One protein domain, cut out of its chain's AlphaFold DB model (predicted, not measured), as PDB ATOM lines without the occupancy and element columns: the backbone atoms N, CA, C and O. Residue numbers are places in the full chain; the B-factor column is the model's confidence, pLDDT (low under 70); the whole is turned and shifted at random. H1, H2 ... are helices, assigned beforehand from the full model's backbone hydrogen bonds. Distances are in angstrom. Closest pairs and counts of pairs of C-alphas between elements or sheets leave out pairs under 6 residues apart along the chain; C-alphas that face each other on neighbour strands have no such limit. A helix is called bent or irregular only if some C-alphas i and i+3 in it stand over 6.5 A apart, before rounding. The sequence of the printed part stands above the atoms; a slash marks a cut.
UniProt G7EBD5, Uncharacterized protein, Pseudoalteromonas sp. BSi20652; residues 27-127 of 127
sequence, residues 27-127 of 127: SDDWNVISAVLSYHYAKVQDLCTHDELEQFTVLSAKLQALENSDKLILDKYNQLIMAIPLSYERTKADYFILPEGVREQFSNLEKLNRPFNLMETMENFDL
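Overview. This is residues 27 to 127 of the 127 residues of an uncharacterized protein of Pseudoalteromonas sp. BSi20652 (UniProt G7EBD5). A long, sharply bent helix, H1, joins a small helical head to a long hairpin arm. In the head, H3 and the short H5 pack on the first arm of H1, H1a, with H4 and H6 near it; the second arm, H1b, and H2 run side by side as the hairpin, whose turn, residues 65 to 70, sticks out at the far end. The printed part has 101 residues, with six named helices, H1 to H6 in chain order, and no named strand; its class is all helix. It is loose, with a radius of gyration of the C-alphas of 17.1 A, and elongated, spanning 55 by 28 by 21 A.

Along the chain. H1, residues 30 to 64, begins with C-alpha 30 at (4.017, -8.312, 27.284). By its hydrogen bonds it was assigned as one helix, but it is bent: C-alphas 48 and 51 are 8.3 A apart, where about 5 A is found in a regular helix. Its arms are H1a, residues 30 to 48, 26.7 A long, and H1b, residues 51 to 64, 20.1 A long. H2, residues 71 to 81, measures 15.1 A and begins with C-alpha 71 at (-15.244, 1.607, 63.048). H3, residues 83 to 96, measures 20.1 A. H4, residues 100 to 107, measures 10.2 A, and H5, residues 110 to 113, 5.3 A. H6, residues 118 to 123, measures 8.6 A and ends with C-alpha 123 at (-7.604, -14.737, 26.761).

Arrangement. H1, taken whole, is the hub, touching three other helices. H1a and H1b are about perpendicular, at 74 degrees. H1a touches H3, closest at the C-alphas of Ala 42 and Tyr 88, 4.7 A apart, at a steep tilt of 40 degrees, opposite ways. With residues 37 to 44 alone, H1a touches H5; the C-alphas of His 40 and Leu 112, the closest, are 5.8 A apart. H4 and H1a are close but not clearly touching, with the closest C-alphas, Val 36 and Phe 106, 7.4 A apart. H6 and H1a are also close but not clearly touching, with the closest C-alphas, Tyr 41 and Leu 118, 7.0 A apart. H1b and H2 form a helical hairpin and touch, closest at the C-alphas of Gln 64 and Lys 71, 5.9 A apart, at a shallow tilt of 11 degrees, opposite ways. H2 and H3 meet only through their link. In H1a, H1b, H2, H4 and H6 every O i to N i+4 pair is within hydrogen-bond range, in H3 8 of 10 are, and H5 is too short for such a pair.

Size, cuts and confidence. The two C-alphas farthest apart, those of Glu 67 and Leu 127, are 55.6 A apart. The printed part has no cut and no long link: the link from H1 to H2 is short, with 6 residues, and the others are tight. The mean pLDDT of the printed part is 89.7, and residue 127, the chain's last, is the one printed residue under 70.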
ATOM      1  N   SER A  27       3.928  -1.985  20.745       94.06
ATOM      2  CA  SER A  27       4.858  -2.830  21.496       94.06
ATOM      3  C   SER A  27       4.494  -4.306  21.360       94.06
ATOM      4  O   SER A  27       3.316  -4.647  21.425       94.06
ATOM      5  N   ASP A  28       5.516  -5.161  21.284       92.12
ATOM      6  CA  ASP A  28       5.402  -6.624  21.395       92.12
ATOM      7  C   ASP A  28       5.806  -7.139  22.798       92.12
ATOM      8  O   ASP A  28       5.709  -8.330  23.086       92.12
ATOM      9  N   ASP A  29       6.284  -6.260  23.691       94.06
ATOM     10  CA  ASP A  29       6.644  -6.625  25.068       94.06
ATOM     11  C   ASP A  29       5.392  -6.771  25.942       94.06
ATOM     12  O   ASP A  29       4.699  -5.791  26.238       94.06
ATOM     13  N   TRP A  30       5.138  -7.996  26.404       91.81
ATOM     14  CA  TRP A  30       4.017  -8.312  27.284       91.81
ATOM     15  C   TRP A  30       4.026  -7.525  28.597       91.81
ATOM     16  O   TRP A  30       2.962  -7.163  29.095       91.81
ATOM     17  N   ASN A  31       5.190  -7.198  29.162       92.94
ATOM     18  CA  ASN A  31       5.245  -6.400  30.390       92.94
ATOM     19  C   ASN A  31       4.722  -4.978  30.149       92.94
ATOM     20  O   ASN A  31       4.023  -4.417  30.990       92.94
ATOM     21  N   VAL A  32       5.010  -4.412  28.973       95.62
ATOM     22  CA  VAL A  32       4.477  -3.108  28.560       95.62
ATOM     23  C   VAL A  32       2.971  -3.209  28.322       95.62
ATOM     24  O   VAL A  32       2.211  -2.408  28.863       95.62
ATOM     25  N   ILE A  33       2.532  -4.206  27.549       95.06
ATOM     26  CA  ILE A  33       1.118  -4.396  27.195       95.06
ATOM     27  C   ILE A  33       0.271  -4.629  28.452       95.06
ATOM     28  O   ILE A  33      -0.740  -3.956  28.647       95.06
ATOM     29  N   SER A  34       0.694  -5.528  29.339       94.19
ATOM     30  CA  SER A  34      -0.028  -5.843  30.576       94.19
ATOM     31  C   SER A  34      -0.122  -4.645  31.527       94.19
ATOM     32  O   SER A  34      -1.197  -4.406  32.086       94.19
ATOM     33  N   ALA A  35       0.940  -3.842  31.667       95.31
ATOM     34  CA  ALA A  35       0.909  -2.614  32.465       95.31
ATOM     35  C   ALA A  35      -0.089  -1.589  31.899       95.31
ATOM     36  O   ALA A  35      -0.872  -0.997  32.645       95.31
ATOM     37  N   VAL A  36      -0.114  -1.417  30.573       96.31
ATOM     38  CA  VAL A  36      -1.066  -0.536  29.879       96.31
ATOM     39  C   VAL A  36      -2.502  -1.017  30.071       96.31
ATOM     40  O   VAL A  36      -3.355  -0.227  30.477       96.31
ATOM     41  N   LEU A  37      -2.776  -2.296  29.805       95.38
ATOM     42  CA  LEU A  37      -4.116  -2.871  29.922       95.38
ATOM     43  C   LEU A  37      -4.635  -2.765  31.357       95.38
ATOM     44  O   LEU A  37      -5.759  -2.316  31.567       95.38
ATOM     45  N   SER A  38      -3.797  -3.081  32.347       94.94
ATOM     46  CA  SER A  38      -4.164  -2.975  33.763       94.94
ATOM     47  C   SER A  38      -4.517  -1.537  34.153       94.94
ATOM     48  O   SER A  38      -5.547  -1.304  34.789       94.94
ATOM     49  N   TYR A  39      -3.699  -0.566  33.736       96.62
ATOM     50  CA  TYR A  39      -3.930   0.848  34.023       96.62
ATOM     51  C   TYR A  39      -5.192   1.385  33.356       96.62
ATOM     52  O   TYR A  39      -6.028   1.992  34.023       96.62
ATOM     53  N   HIS A  40      -5.355   1.158  32.054       95.56
ATOM     54  CA  HIS A  40      -6.508   1.663  31.316       95.56
ATOM     55  C   HIS A  40      -7.811   1.012  31.777       95.56
ATOM     56  O   HIS A  40      -8.811   1.714  31.938       95.56
ATOM     57  N   TYR A  41      -7.784  -0.287  32.091       93.88
ATOM     58  CA  TYR A  41      -8.922  -0.963  32.702       93.88
ATOM     59  C   TYR A  41      -9.291  -0.298  34.031       93.88
ATOM     60  O   TYR A  41     -10.403   0.203  34.181       93.88
ATOM     61  N   ALA A  42      -8.349  -0.210  34.975       93.44
ATOM     62  CA  ALA A  42      -8.616   0.354  36.296       93.44
ATOM     63  C   ALA A  42      -9.047   1.832  36.237       93.44
ATOM     64  O   ALA A  42      -9.972   2.225  36.945       93.44
ATOM     65  N   LYS A  43      -8.439   2.628  35.349       94.62
ATOM     66  CA  LYS A  43      -8.801   4.030  35.096       94.62
ATOM     67  C   LYS A  43     -10.258   4.166  34.671       94.62
ATOM     68  O   LYS A  43     -10.973   5.012  35.196       94.62
ATOM     69  N   VAL A  44     -10.700   3.363  33.705       92.25
ATOM     70  CA  VAL A  44     -12.082   3.439  33.221       92.25
ATOM     71  C   VAL A  44     -13.062   3.004  34.312       92.25
ATOM     72  O   VAL A  44     -14.081   3.665  34.498       92.25
ATOM     73  N   GLN A  45     -12.737   1.962  35.082       88.38
ATOM     74  CA  GLN A  45     -13.558   1.528  36.219       88.38
ATOM     75  C   GLN A  45     -13.693   2.622  37.293       88.38
ATOM     76  O   GLN A  45     -14.793   2.857  37.803       88.38
ATOM     77  N   ASP A  46     -12.598   3.323  37.609       90.50
ATOM     78  CA  ASP A  46     -12.611   4.467  38.527       90.50
ATOM     79  C   ASP A  46     -13.503   5.589  37.984       90.50
ATOM     80  O   ASP A  46     -14.438   6.011  38.660       90.50
ATOM     81  N   LEU A  47     -13.326   5.986  36.718       90.06
ATOM     82  CA  LEU A  47     -14.142   7.028  36.078       90.06
ATOM     83  C   LEU A  47     -15.645   6.706  36.079       90.06
ATOM     84  O   LEU A  47     -16.466   7.611  36.214       90.06
ATOM     85  N   CYS A  48     -16.028   5.432  35.962       87.38
ATOM     86  CA  CYS A  48     -17.429   5.012  36.029       87.38
ATOM     87  C   CYS A  48     -18.085   5.273  37.398       87.38
ATOM     88  O   CYS A  48     -19.312   5.395  37.480       87.38
ATOM     89  N   THR A  49     -17.287   5.302  38.467       84.31
ATOM     90  CA  THR A  49     -17.758   5.259  39.861       84.31
ATOM     91  C   THR A  49     -17.234   6.398  40.737       84.31
ATOM     92  O   THR A  49     -17.614   6.491  41.903       84.31
ATOM     93  N   HIS A  50     -16.407   7.282  40.175       87.00
ATOM     94  CA  HIS A  50     -15.661   8.316  40.886       87.00
ATOM     95  C   HIS A  50     -16.537   9.174  41.808       87.00
ATOM     96  O   HIS A  50     -16.272   9.264  43.006       87.00
ATOM     97  N   ASP A  51     -17.624   9.739  41.278       85.00
ATOM     98  CA  ASP A  51     -18.507  10.636  42.034       85.00
ATOM     99  C   ASP A  51     -19.155   9.930  43.240       85.00
ATOM    100  O   ASP A  51     -19.257  10.490  44.334       85.00
ATOM    101  N   GLU A  52     -19.600   8.681  43.067       81.88
ATOM    102  CA  GLU A  52     -20.179   7.887  44.154       81.88
ATOM    103  C   GLU A  52     -19.139   7.536  45.219       81.88
ATOM    104  O   GLU A  52     -19.448   7.538  46.415       81.88
ATOM    105  N   LEU A  53     -17.917   7.228  44.789       83.44
ATOM    106  CA  LEU A  53     -16.807   6.877  45.666       83.44
ATOM    107  C   LEU A  53     -16.330   8.075  46.480       83.44
ATOM    108  O   LEU A  53     -16.093   7.935  47.682       83.44
ATOM    109  N   GLU A  54     -16.254   9.259  45.875       85.25
ATOM    110  CA  GLU A  54     -15.925  10.497  46.578       85.25
ATOM    111  C   GLU A  54     -16.972  10.790  47.663       85.25
ATOM    112  O   GLU A  54     -16.636  10.970  48.840       85.25
ATOM    113  N   GLN A  55     -18.259  10.740  47.303       84.75
ATOM    114  CA  GLN A  55     -19.352  10.952  48.252       84.75
ATOM    115  C   GLN A  55     -19.332   9.931  49.392       84.75
ATOM    116  O   GLN A  55     -19.472  10.302  50.564       84.75
ATOM    117  N   PHE A  56     -19.137   8.649  49.073       85.88
ATOM    118  CA  PHE A  56     -19.048   7.592  50.074       85.88
ATOM    119  C   PHE A  56     -17.868   7.813  51.022       85.88
ATOM    120  O   PHE A  56     -18.045   7.738  52.237       85.88
ATOM    121  N   THR A  57     -16.687   8.133  50.492       85.06
ATOM    122  CA  THR A  57     -15.468   8.339  51.285       85.06
ATOM    123  C   THR A  57     -15.643   9.493  52.272       85.06
ATOM    124  O   THR A  57     -15.329   9.352  53.456       85.06
ATOM    125  N   VAL A  58     -16.236  10.608  51.830       87.12
ATOM    126  CA  VAL A  58     -16.540  11.759  52.696       87.12
ATOM    127  C   VAL A  58     -17.531  11.387  53.802       87.12
ATOM    128  O   VAL A  58     -17.339  11.763  54.960       87.12
ATOM    129  N   LEU A  59     -18.604  10.661  53.475       87.44
ATOM    130  CA  LEU A  59     -19.601  10.232  54.460       87.44
ATOM    131  C   LEU A  59     -19.024   9.222  55.455       87.44
ATOM    132  O   LEU A  59     -19.266   9.344  56.655       87.44
ATOM    133  N   SER A  60     -18.232   8.266  54.973       87.06
ATOM    134  CA  SER A  60     -17.566   7.263  55.801       87.06
ATOM    135  C   SER A  60     -16.609   7.916  56.797       87.06
ATOM    136  O   SER A  60     -16.713   7.663  57.997       87.06
ATOM    137  N   ALA A  61     -15.771   8.858  56.348       86.94
ATOM    138  CA  ALA A  61     -14.872   9.609  57.225       86.94
ATOM    139  C   ALA A  61     -15.632  10.398  58.309       86.94
ATOM    140  O   ALA A  61     -15.249  10.385  59.480       86.94
ATOM    141  N   LYS A  62     -16.752  11.043  57.946       89.56
ATOM    142  CA  LYS A  62     -17.620  11.740  58.913       89.56
ATOM    143  C   LYS A  62     -18.213  10.782  59.945       89.56
ATOM    144  O   LYS A  62     -18.248  11.122  61.122       89.56
ATOM    145  N   LEU A  63     -18.665   9.599  59.521       88.31
ATOM    146  CA  LEU A  63     -19.204   8.585  60.428       88.31
ATOM    147  C   LEU A  63     -18.125   8.051  61.373       88.31
ATOM    148  O   LEU A  63     -18.379   7.975  62.568       88.31
ATOM    149  N   GLN A  64     -16.919   7.760  60.877       87.62
ATOM    150  CA  GLN A  64     -15.794   7.288  61.696       87.62
ATOM    151  C   GLN A  64     -15.348   8.297  62.769       87.62
ATOM    152  O   GLN A  64     -14.787   7.900  63.794       87.62
ATOM    153  N   ALA A  65     -15.602   9.590  62.551       88.94
ATOM    154  CA  ALA A  65     -15.316  10.649  63.516       88.94
ATOM    155  C   ALA A  65     -16.321  10.715  64.684       88.94
ATOM    156  O   ALA A  65     -16.047  11.385  65.679       88.94
ATOM    157  N   LEU A  66     -17.472  10.034  64.599       90.44
ATOM    158  CA  LEU A  66     -18.459   9.984  65.682       90.44
ATOM    159  C   LEU A  66     -18.027   8.985  66.768       90.44
ATOM    160  O   LEU A  66     -17.624   7.863  66.454       90.44
ATOM    161  N   GLU A  67     -18.182   9.356  68.045       80.06
ATOM    162  CA  GLU A  67     -17.768   8.536  69.204       80.06
ATOM    163  C   GLU A  67     -18.404   7.139  69.234       80.06
ATOM    164  O   GLU A  67     -17.750   6.177  69.627       80.06
ATOM    165  N   ASN A  68     -19.650   7.009  68.771       85.25
ATOM    166  CA  ASN A  68     -20.410   5.754  68.807       85.25
ATOM    167  C   ASN A  68     -20.382   4.981  67.479       85.25
ATOM    168  O   ASN A  68     -21.240   4.133  67.237       85.25
ATOM    169  N   SER A  69     -19.455   5.306  66.578       85.56
ATOM    170  CA  SER A  69     -19.362   4.623  65.288       85.56
ATOM    171  C   SER A  69     -18.740   3.232  65.414       85.56
ATOM    172  O   SER A  69     -17.725   3.038  66.084       85.56
ATOM    173  N   ASP A  70     -19.325   2.253  64.718       86.12
ATOM    174  CA  ASP A  70     -18.702   0.940  64.552       86.12
ATOM    175  C   ASP A  70     -17.612   1.028  63.476       86.12
ATOM    176  O   ASP A  70     -17.837   0.805  62.281       86.12
ATOM    177  N   LYS A  71     -16.412   1.413  63.917       85.50
ATOM    178  CA  LYS A  71     -15.244   1.607  63.048       85.50
ATOM    179  C   LYS A  71     -14.875   0.342  62.276       85.50
ATOM    180  O   LYS A  71     -14.492   0.442  61.117       85.50
ATOM    181  N   LEU A  72     -15.043  -0.837  62.880       86.81
ATOM    182  CA  LEU A  72     -14.695  -2.110  62.247       86.81
ATOM    183  C   LEU A  72     -15.616  -2.415  61.062       86.81
ATOM    184  O   LEU A  72     -15.155  -2.893  60.024       86.81
ATOM    185  N   ILE A  73     -16.916  -2.149  61.206       85.88
ATOM    186  CA  ILE A  73     -17.872  -2.297  60.104       85.88
ATOM    187  C   ILE A  73     -17.557  -1.295  58.989       85.88
ATOM    188  O   ILE A  73     -17.504  -1.683  57.820       85.88
ATOM    189  N   LEU A  74     -17.305  -0.029  59.337       85.12
ATOM    190  CA  LEU A  74     -16.974   1.011  58.359       85.12
ATOM    191  C   LEU A  74     -15.683   0.689  57.594       85.12
ATOM    192  O   LEU A  74     -15.663   0.821  56.375       85.12
ATOM    193  N   ASP A  75     -14.649   0.179  58.264       85.06
ATOM    194  CA  ASP A  75     -13.397  -0.223  57.615       85.06
ATOM    195  C   ASP A  75     -13.593  -1.363  56.612       85.06
ATOM    196  O   ASP A  75     -13.024  -1.326  55.521       85.06
ATOM    197  N   LYS A  76     -14.440  -2.354  56.923       85.50
ATOM    198  CA  LYS A  76     -14.762  -3.434  55.974       85.50
ATOM    199  C   LYS A  76     -15.457  -2.904  54.722       85.50
ATOM    200  O   LYS A  76     -15.122  -3.323  53.615       85.50
ATOM    201  N   TYR A  77     -16.401  -1.975  54.878       82.38
ATOM    202  CA  TYR A  77     -17.051  -1.338  53.730       82.38
ATOM    203  C   TYR A  77     -16.076  -0.473  52.932       82.38
ATOM    204  O   TYR A  77     -16.074  -0.550  51.704       82.38
ATOM    205  N   ASN A  78     -15.210   0.281  53.611       84.50
ATOM    206  CA  ASN A  78     -14.170   1.074  52.965       84.50
ATOM    207  C   ASN A  78     -13.236   0.191  52.135       84.50
ATOM    208  O   ASN A  78     -12.975   0.521  50.989       84.50
ATOM    209  N   GLN A  79     -12.781  -0.955  52.651       84.06
ATOM    210  CA  GLN A  79     -11.913  -1.868  51.895       84.06
ATOM    211  C   GLN A  79     -12.562  -2.374  50.602       84.06
ATOM    212  O   GLN A  79     -11.903  -2.420  49.567       84.06
ATOM    213  N   LEU A  80     -13.847  -2.737  50.653       79.62
ATOM    214  CA  LEU A  80     -14.580  -3.218  49.479       79.62
ATOM    215  C   LEU A  80     -14.778  -2.114  48.439       79.62
ATOM    216  O   LEU A  80     -14.581  -2.336  47.249       79.62
ATOM    217  N   ILE A  81     -15.159  -0.923  48.891       80.50
ATOM    218  CA  ILE A  81     -15.513   0.194  48.014       80.50
ATOM    219  C   ILE A  81     -14.258   0.854  47.427       80.50
ATOM    220  O   ILE A  81     -14.237   1.221  46.256       80.50
ATOM    221  N   MET A  82     -13.170   0.914  48.196       84.19
ATOM    222  CA  MET A  82     -11.888   1.465  47.751       84.19
ATOM    223  C   MET A  82     -11.098   0.524  46.834       84.19
ATOM    224  O   MET A  82     -10.044   0.919  46.343       84.19
ATOM    225  N   ALA A  83     -11.566  -0.703  46.580       86.19
ATOM    226  CA  ALA A  83     -10.838  -1.671  45.760       86.19
ATOM    227  C   ALA A  83     -10.531  -1.144  44.344       86.19
ATOM    228  O   ALA A  83      -9.414  -1.330  43.861       86.19
ATOM    229  N   ILE A  84     -11.484  -0.447  43.710       86.00
ATOM    230  CA  ILE A  84     -11.310   0.123  42.365       86.00
ATOM    231  C   ILE A  84     -10.303   1.292  42.373       86.00
ATOM    232  O   ILE A  84      -9.287   1.165  41.684       86.00
ATOM    233  N   PRO A  85     -10.470   2.356  43.191       87.75
ATOM    234  CA  PRO A  85      -9.481   3.434  43.293       87.75
ATOM    235  C   PRO A  85      -8.077   2.946  43.643       87.75
ATOM    236  O   PRO A  85      -7.088   3.400  43.074       87.75
ATOM    237  N   LEU A  86      -7.968   1.983  44.565       89.25
ATOM    238  CA  LEU A  86      -6.676   1.413  44.944       89.25
ATOM    239  C   LEU A  86      -6.034   0.644  43.787       89.25
ATOM    240  O   LEU A  86      -4.816   0.697  43.635       89.25
ATOM    241  N   SER A  87      -6.824  -0.066  42.980       91.00
ATOM    242  CA  SER A  87      -6.328  -0.720  41.767       91.00
ATOM    243  C   SER A  87      -5.818   0.307  40.754       91.00
ATOM    244  O   SER A  87      -4.722   0.153  40.211       91.00
ATOM    245  N   TYR A  88      -6.555   1.402  40.556       93.88
ATOM    246  CA  TYR A  88      -6.137   2.481  39.663       93.88
ATOM    247  C   TYR A  88      -4.819   3.125  40.114       93.88
ATOM    248  O   TYR A  88      -3.877   3.208  39.330       93.88
ATOM    249  N   GLU A  89      -4.685   3.483  41.391       93.19
ATOM    250  CA  GLU A  89      -3.435   4.063  41.903       93.19
ATOM    251  C   GLU A  89      -2.253   3.080  41.853       93.19
ATOM    252  O   GLU A  89      -1.123   3.484  41.579       93.19
ATOM    253  N   ARG A  90      -2.487   1.777  42.065       92.81
ATOM    254  CA  ARG A  90      -1.435   0.754  41.935       92.81
ATOM    255  C   ARG A  90      -0.946   0.623  40.496       92.81
ATOM    256  O   ARG A  90       0.249   0.715  40.249       92.81
ATOM    257  N   THR A  91      -1.868   0.459  39.556       95.94
ATOM    258  CA  THR A  91      -1.544   0.285  38.130       95.94
ATOM    259  C   THR A  91      -0.912   1.532  37.514       95.94
ATOM    260  O   THR A  91      -0.098   1.439  36.597       95.94
ATOM    261  N   LYS A  92      -1.216   2.714  38.057       95.50
ATOM    262  CA  LYS A  92      -0.570   3.975  37.690       95.50
ATOM    263  C   LYS A  92       0.936   3.955  37.945       95.50
ATOM    264  O   LYS A  92       1.683   4.472  37.118       95.50
ATOM    265  N   ALA A  93       1.395   3.360  39.046       93.06
ATOM    266  CA  ALA A  93       2.825   3.280  39.343       93.06
ATOM    267  C   ALA A  93       3.585   2.519  38.247       93.06
ATOM    268  O   ALA A  93       4.601   3.010  37.760       93.06
ATOM    269  N   ASP A  94       3.045   1.384  37.801       94.12
ATOM    270  CA  ASP A  94       3.652   0.561  36.752       94.12
ATOM    271  C   ASP A  94       3.572   1.245  35.379       94.12
ATOM    272  O   ASP A  94       4.553   1.295  34.636       94.12
ATOM    273  N   TYR A  95       2.427   1.854  35.057       96.94
ATOM    274  CA  TYR A  95       2.224   2.545  33.785       96.94
ATOM    275  C   TYR A  95       3.133   3.766  33.619       96.94
ATOM    276  O   TYR A  95       3.708   3.958  32.551       96.94
ATOM    277  N   PHE A  96       3.302   4.596  34.652       96.25
ATOM    278  CA  PHE A  96       4.080   5.838  34.550       96.25
ATOM    279  C   PHE A  96       5.603   5.638  34.545       96.25
ATOM    280  O   PHE A  96       6.328   6.588  34.253       96.25
ATOM    281  N   ILE A  97       6.091   4.420  34.799       95.81
ATOM    282  CA  ILE A  97       7.494   4.047  34.554       95.81
ATOM    283  C   ILE A  97       7.774   3.931  33.043       95.81
ATOM    284  O   ILE A  97       8.916   4.107  32.612       95.81
ATOM    285  N   LEU A  98       6.747   3.674  32.225       96.38
ATOM    286  CA  LEU A  98       6.893   3.546  30.777       96.38
ATOM    287  C   LEU A  98       7.284   4.886  30.119       96.38
ATOM    288  O   LEU A  98       6.823   5.955  30.550       96.38
ATOM    289  N   PRO A  99       8.074   4.851  29.024       96.62
ATOM    290  CA  PRO A  99       8.426   6.049  28.270       96.62
ATOM    291  C   PRO A  99       7.188   6.833  27.829       96.62
ATOM    292  O   PRO A  99       6.194   6.257  27.390       96.62
ATOM    293  N   GLU A 100       7.263   8.161  27.891       96.06
ATOM    294  CA  GLU A 100       6.137   9.042  27.560       96.06
ATOM    295  C   GLU A 100       5.565   8.788  26.161       96.06
ATOM    296  O   GLU A 100       4.359   8.609  26.033       96.06
ATOM    297  N   GLY A 101       6.417   8.640  25.143       96.50
ATOM    298  CA  GLY A 101       5.958   8.349  23.781       96.50
ATOM    299  C   GLY A 101       5.211   7.016  23.646       96.50
ATOM    300  O   GLY A 101       4.314   6.903  22.816       96.50
ATOM    301  N   VAL A 102       5.527   6.019  24.483       95.56
ATOM    302  CA  VAL A 102       4.782   4.748  24.534       95.56
ATOM    303  C   VAL A 102       3.415   4.984  25.176       95.56
ATOM    304  O   VAL A 102       2.392   4.584  24.623       95.56
ATOM    305  N   ARG A 103       3.382   5.697  26.310       96.81
ATOM    306  CA  ARG A 103       2.135   6.055  27.007       96.81
ATOM    307  C   ARG A 103       1.185   6.853  26.114       96.81
ATOM    308  O   ARG A 103      -0.013   6.580  26.115       96.81
ATOM    309  N   GLU A 104       1.701   7.805  25.341       96.50
ATOM    310  CA  GLU A 104       0.914   8.605  24.398       96.50
ATOM    311  C   GLU A 104       0.320   7.756  23.271       96.50
ATOM    312  O   GLU A 104      -0.872   7.870  22.992       96.50
ATOM    313  N   GLN A 105       1.112   6.869  22.656       96.75
ATOM    314  CA  GLN A 105       0.618   5.979  21.601       96.75
ATOM    315  C   GLN A 105      -0.535   5.103  22.100       96.75
ATOM    316  O   GLN A 105      -1.583   5.054  21.460       96.75
ATOM    317  N   PHE A 106      -0.386   4.489  23.278       96.38
ATOM    318  CA  PHE A 106      -1.460   3.706  23.888       96.38
ATOM    319  C   PHE A 106      -2.665   4.564  24.291       96.38
ATOM    320  O   PHE A 106      -3.803   4.173  24.052       96.38
ATOM    321  N   SER A 107      -2.440   5.761  24.838       94.06
ATOM    322  CA  SER A 107      -3.526   6.682  25.208       94.06
ATOM    323  C   SER A 107      -4.353   7.147  24.011       94.06
ATOM    324  O   SER A 107      -5.505   7.530  24.195       94.06
ATOM    325  N   ASN A 108      -3.799   7.104  22.799       95.19
ATOM    326  CA  ASN A 108      -4.510   7.452  21.572       95.19
ATOM    327  C   ASN A 108      -5.371   6.305  21.017       95.19
ATOM    328  O   ASN A 108      -6.177   6.541  20.116       95.19
ATOM    329  N   LEU A 109      -5.253   5.083  21.549       94.25
ATOM    330  CA  LEU A 109      -6.156   3.992  21.191       94.25
ATOM    331  C   LEU A 109      -7.517   4.222  21.846       94.25
ATOM    332  O   LEU A 109      -7.675   4.134  23.063       94.25
ATOM    333  N   GLU A 110      -8.528   4.496  21.026       91.56
ATOM    334  CA  GLU A 110      -9.877   4.802  21.506       91.56
ATOM    335  C   GLU A 110     -10.460   3.674  22.371       91.56
ATOM    336  O   GLU A 110     -11.060   3.955  23.411       91.56
ATOM    337  N   LYS A 111     -10.191   2.411  22.006       91.88
ATOM    338  CA  LYS A 111     -10.633   1.223  22.753       91.88
ATOM    339  C   LYS A 111     -10.162   1.225  24.213       91.88
ATOM    340  O   LYS A 111     -10.917   0.868  25.109       91.88
ATOM    341  N   LEU A 112      -8.932   1.688  24.468       92.81
ATOM    342  CA  LEU A 112      -8.336   1.760  25.812       92.81
ATOM    343  C   LEU A 112      -8.923   2.882  26.681       92.81
ATOM    344  O   LEU A 112      -8.674   2.933  27.885       92.81
ATOM    345  N   ASN A 113      -9.676   3.809  26.093       90.38
ATOM    346  CA  ASN A 113     -10.339   4.888  26.824       90.38
ATOM    347  C   ASN A 113     -11.829   4.613  27.058       90.38
ATOM    348  O   ASN A 113     -12.558   5.501  27.504       90.38
ATOM    349  N   ARG A 114     -12.279   3.394  26.759       90.12
ATOM    350  CA  ARG A 114     -13.652   2.933  26.938       90.12
ATOM    351  C   ARG A 114     -13.676   1.692  27.829       90.12
ATOM    352  O   ARG A 114     -12.640   1.066  28.023       90.12
ATOM    353  N   PRO A 115     -14.834   1.336  28.401       90.44
ATOM    354  CA  PRO A 115     -14.976   0.078  29.121       90.44
ATOM    355  C   PRO A 115     -14.654  -1.102  28.200       90.44
ATOM    356  O   PRO A 115     -15.139  -1.159  27.073       90.44
ATOM    357  N   PHE A 116     -13.827  -2.030  28.672       91.06
ATOM    358  CA  PHE A 116     -13.453  -3.229  27.926       91.06
ATOM    359  C   PHE A 116     -13.380  -4.443  28.849       91.06
ATOM    360  O   PHE A 116     -13.127  -4.311  30.051       91.06
ATOM    361  N   ASN A 117     -13.604  -5.623  28.277       89.44
ATOM    362  CA  ASN A 117     -13.609  -6.874  29.015       89.44
ATOM    363  C   ASN A 117     -12.166  -7.335  29.215       89.44
ATOM    364  O   ASN A 117     -11.519  -7.807  28.278       89.44
ATOM    365  N   LEU A 118     -11.640  -7.173  30.431       88.38
ATOM    366  CA  LEU A 118     -10.260  -7.551  30.727       88.38
ATOM    367  C   LEU A 118     -10.037  -9.061  30.588       88.38
ATOM    368  O   LEU A 118      -8.984  -9.457  30.111       88.38
ATOM    369  N   MET A 119     -11.005  -9.895  30.976       88.44
ATOM    370  CA  MET A 119     -10.859 -11.354  30.937       88.44
ATOM    371  C   MET A 119     -10.760 -11.857  29.495       88.44
ATOM    372  O   MET A 119      -9.761 -12.472  29.141       88.44
ATOM    373  N   GLU A 120     -11.723 -11.492  28.647       90.00
ATOM    374  CA  GLU A 120     -11.702 -11.819  27.217       90.00
ATOM    375  C   GLU A 120     -10.492 -11.187  26.519       90.00
ATOM    376  O   GLU A 120      -9.887 -11.800  25.644       90.00
ATOM    377  N   THR A 121     -10.087  -9.977  26.921       90.88
ATOM    378  CA  THR A 121      -8.848  -9.362  26.426       90.88
ATOM    379  C   THR A 121      -7.647 -10.251  26.746       90.88
ATOM    380  O   THR A 121      -6.938 -10.622  25.822       90.88
ATOM    381  N   MET A 122      -7.430 -10.650  28.006       89.19
ATOM    382  CA  MET A 122      -6.297 -11.508  28.398       89.19
ATOM    383  C   MET A 122      -6.300 -12.857  27.671       89.19
ATOM    384  O   MET A 122      -5.254 -13.283  27.190       89.19
ATOM    385  N   GLU A 123      -7.468 -13.479  27.506       90.00
ATOM    386  CA  GLU A 123      -7.604 -14.737  26.761       90.00
ATOM    387  C   GLU A 123      -7.123 -14.621  25.305       90.00
ATOM    388  O   GLU A 123      -6.599 -15.586  24.757       90.00
ATOM    389  N   ASN A 124      -7.237 -13.443  24.681       87.19
ATOM    390  CA  ASN A 124      -6.720 -13.206  23.330       87.19
ATOM    391  C   ASN A 124      -5.191 -13.033  23.264       87.19
ATOM    392  O   ASN A 124      -4.641 -13.086  22.166       87.19
ATOM    393  N   PHE A 125      -4.505 -12.804  24.389       86.38
ATOM    394  CA  PHE A 125      -3.039 -12.689  24.452       86.38
ATOM    395  C   PHE A 125      -2.344 -13.978  24.917       86.38
ATOM    396  O   PHE A 125      -1.152 -14.134  24.666       86.38
ATOM    397  N   ASP A 126      -3.074 -14.899  25.553       72.88
ATOM    398  CA  ASP A 126      -2.577 -16.222  25.964       72.88
ATOM    399  C   ASP A 126      -2.593 -17.272  24.821       72.88
ATOM    400  O   ASP A 126      -2.244 -18.436  25.048       72.88
ATOM    401  N   LEU A 127      -3.001 -16.877  23.602       52.50
ATOM    402  CA  LEU A 127      -3.160 -17.725  22.407       52.50
ATOM    403  C   LEU A 127      -1.980 -17.662  21.426       52.50
ATOM    404  O   LEU A 127      -1.540 -16.545  21.072       52.50
TER     405      LEU A 127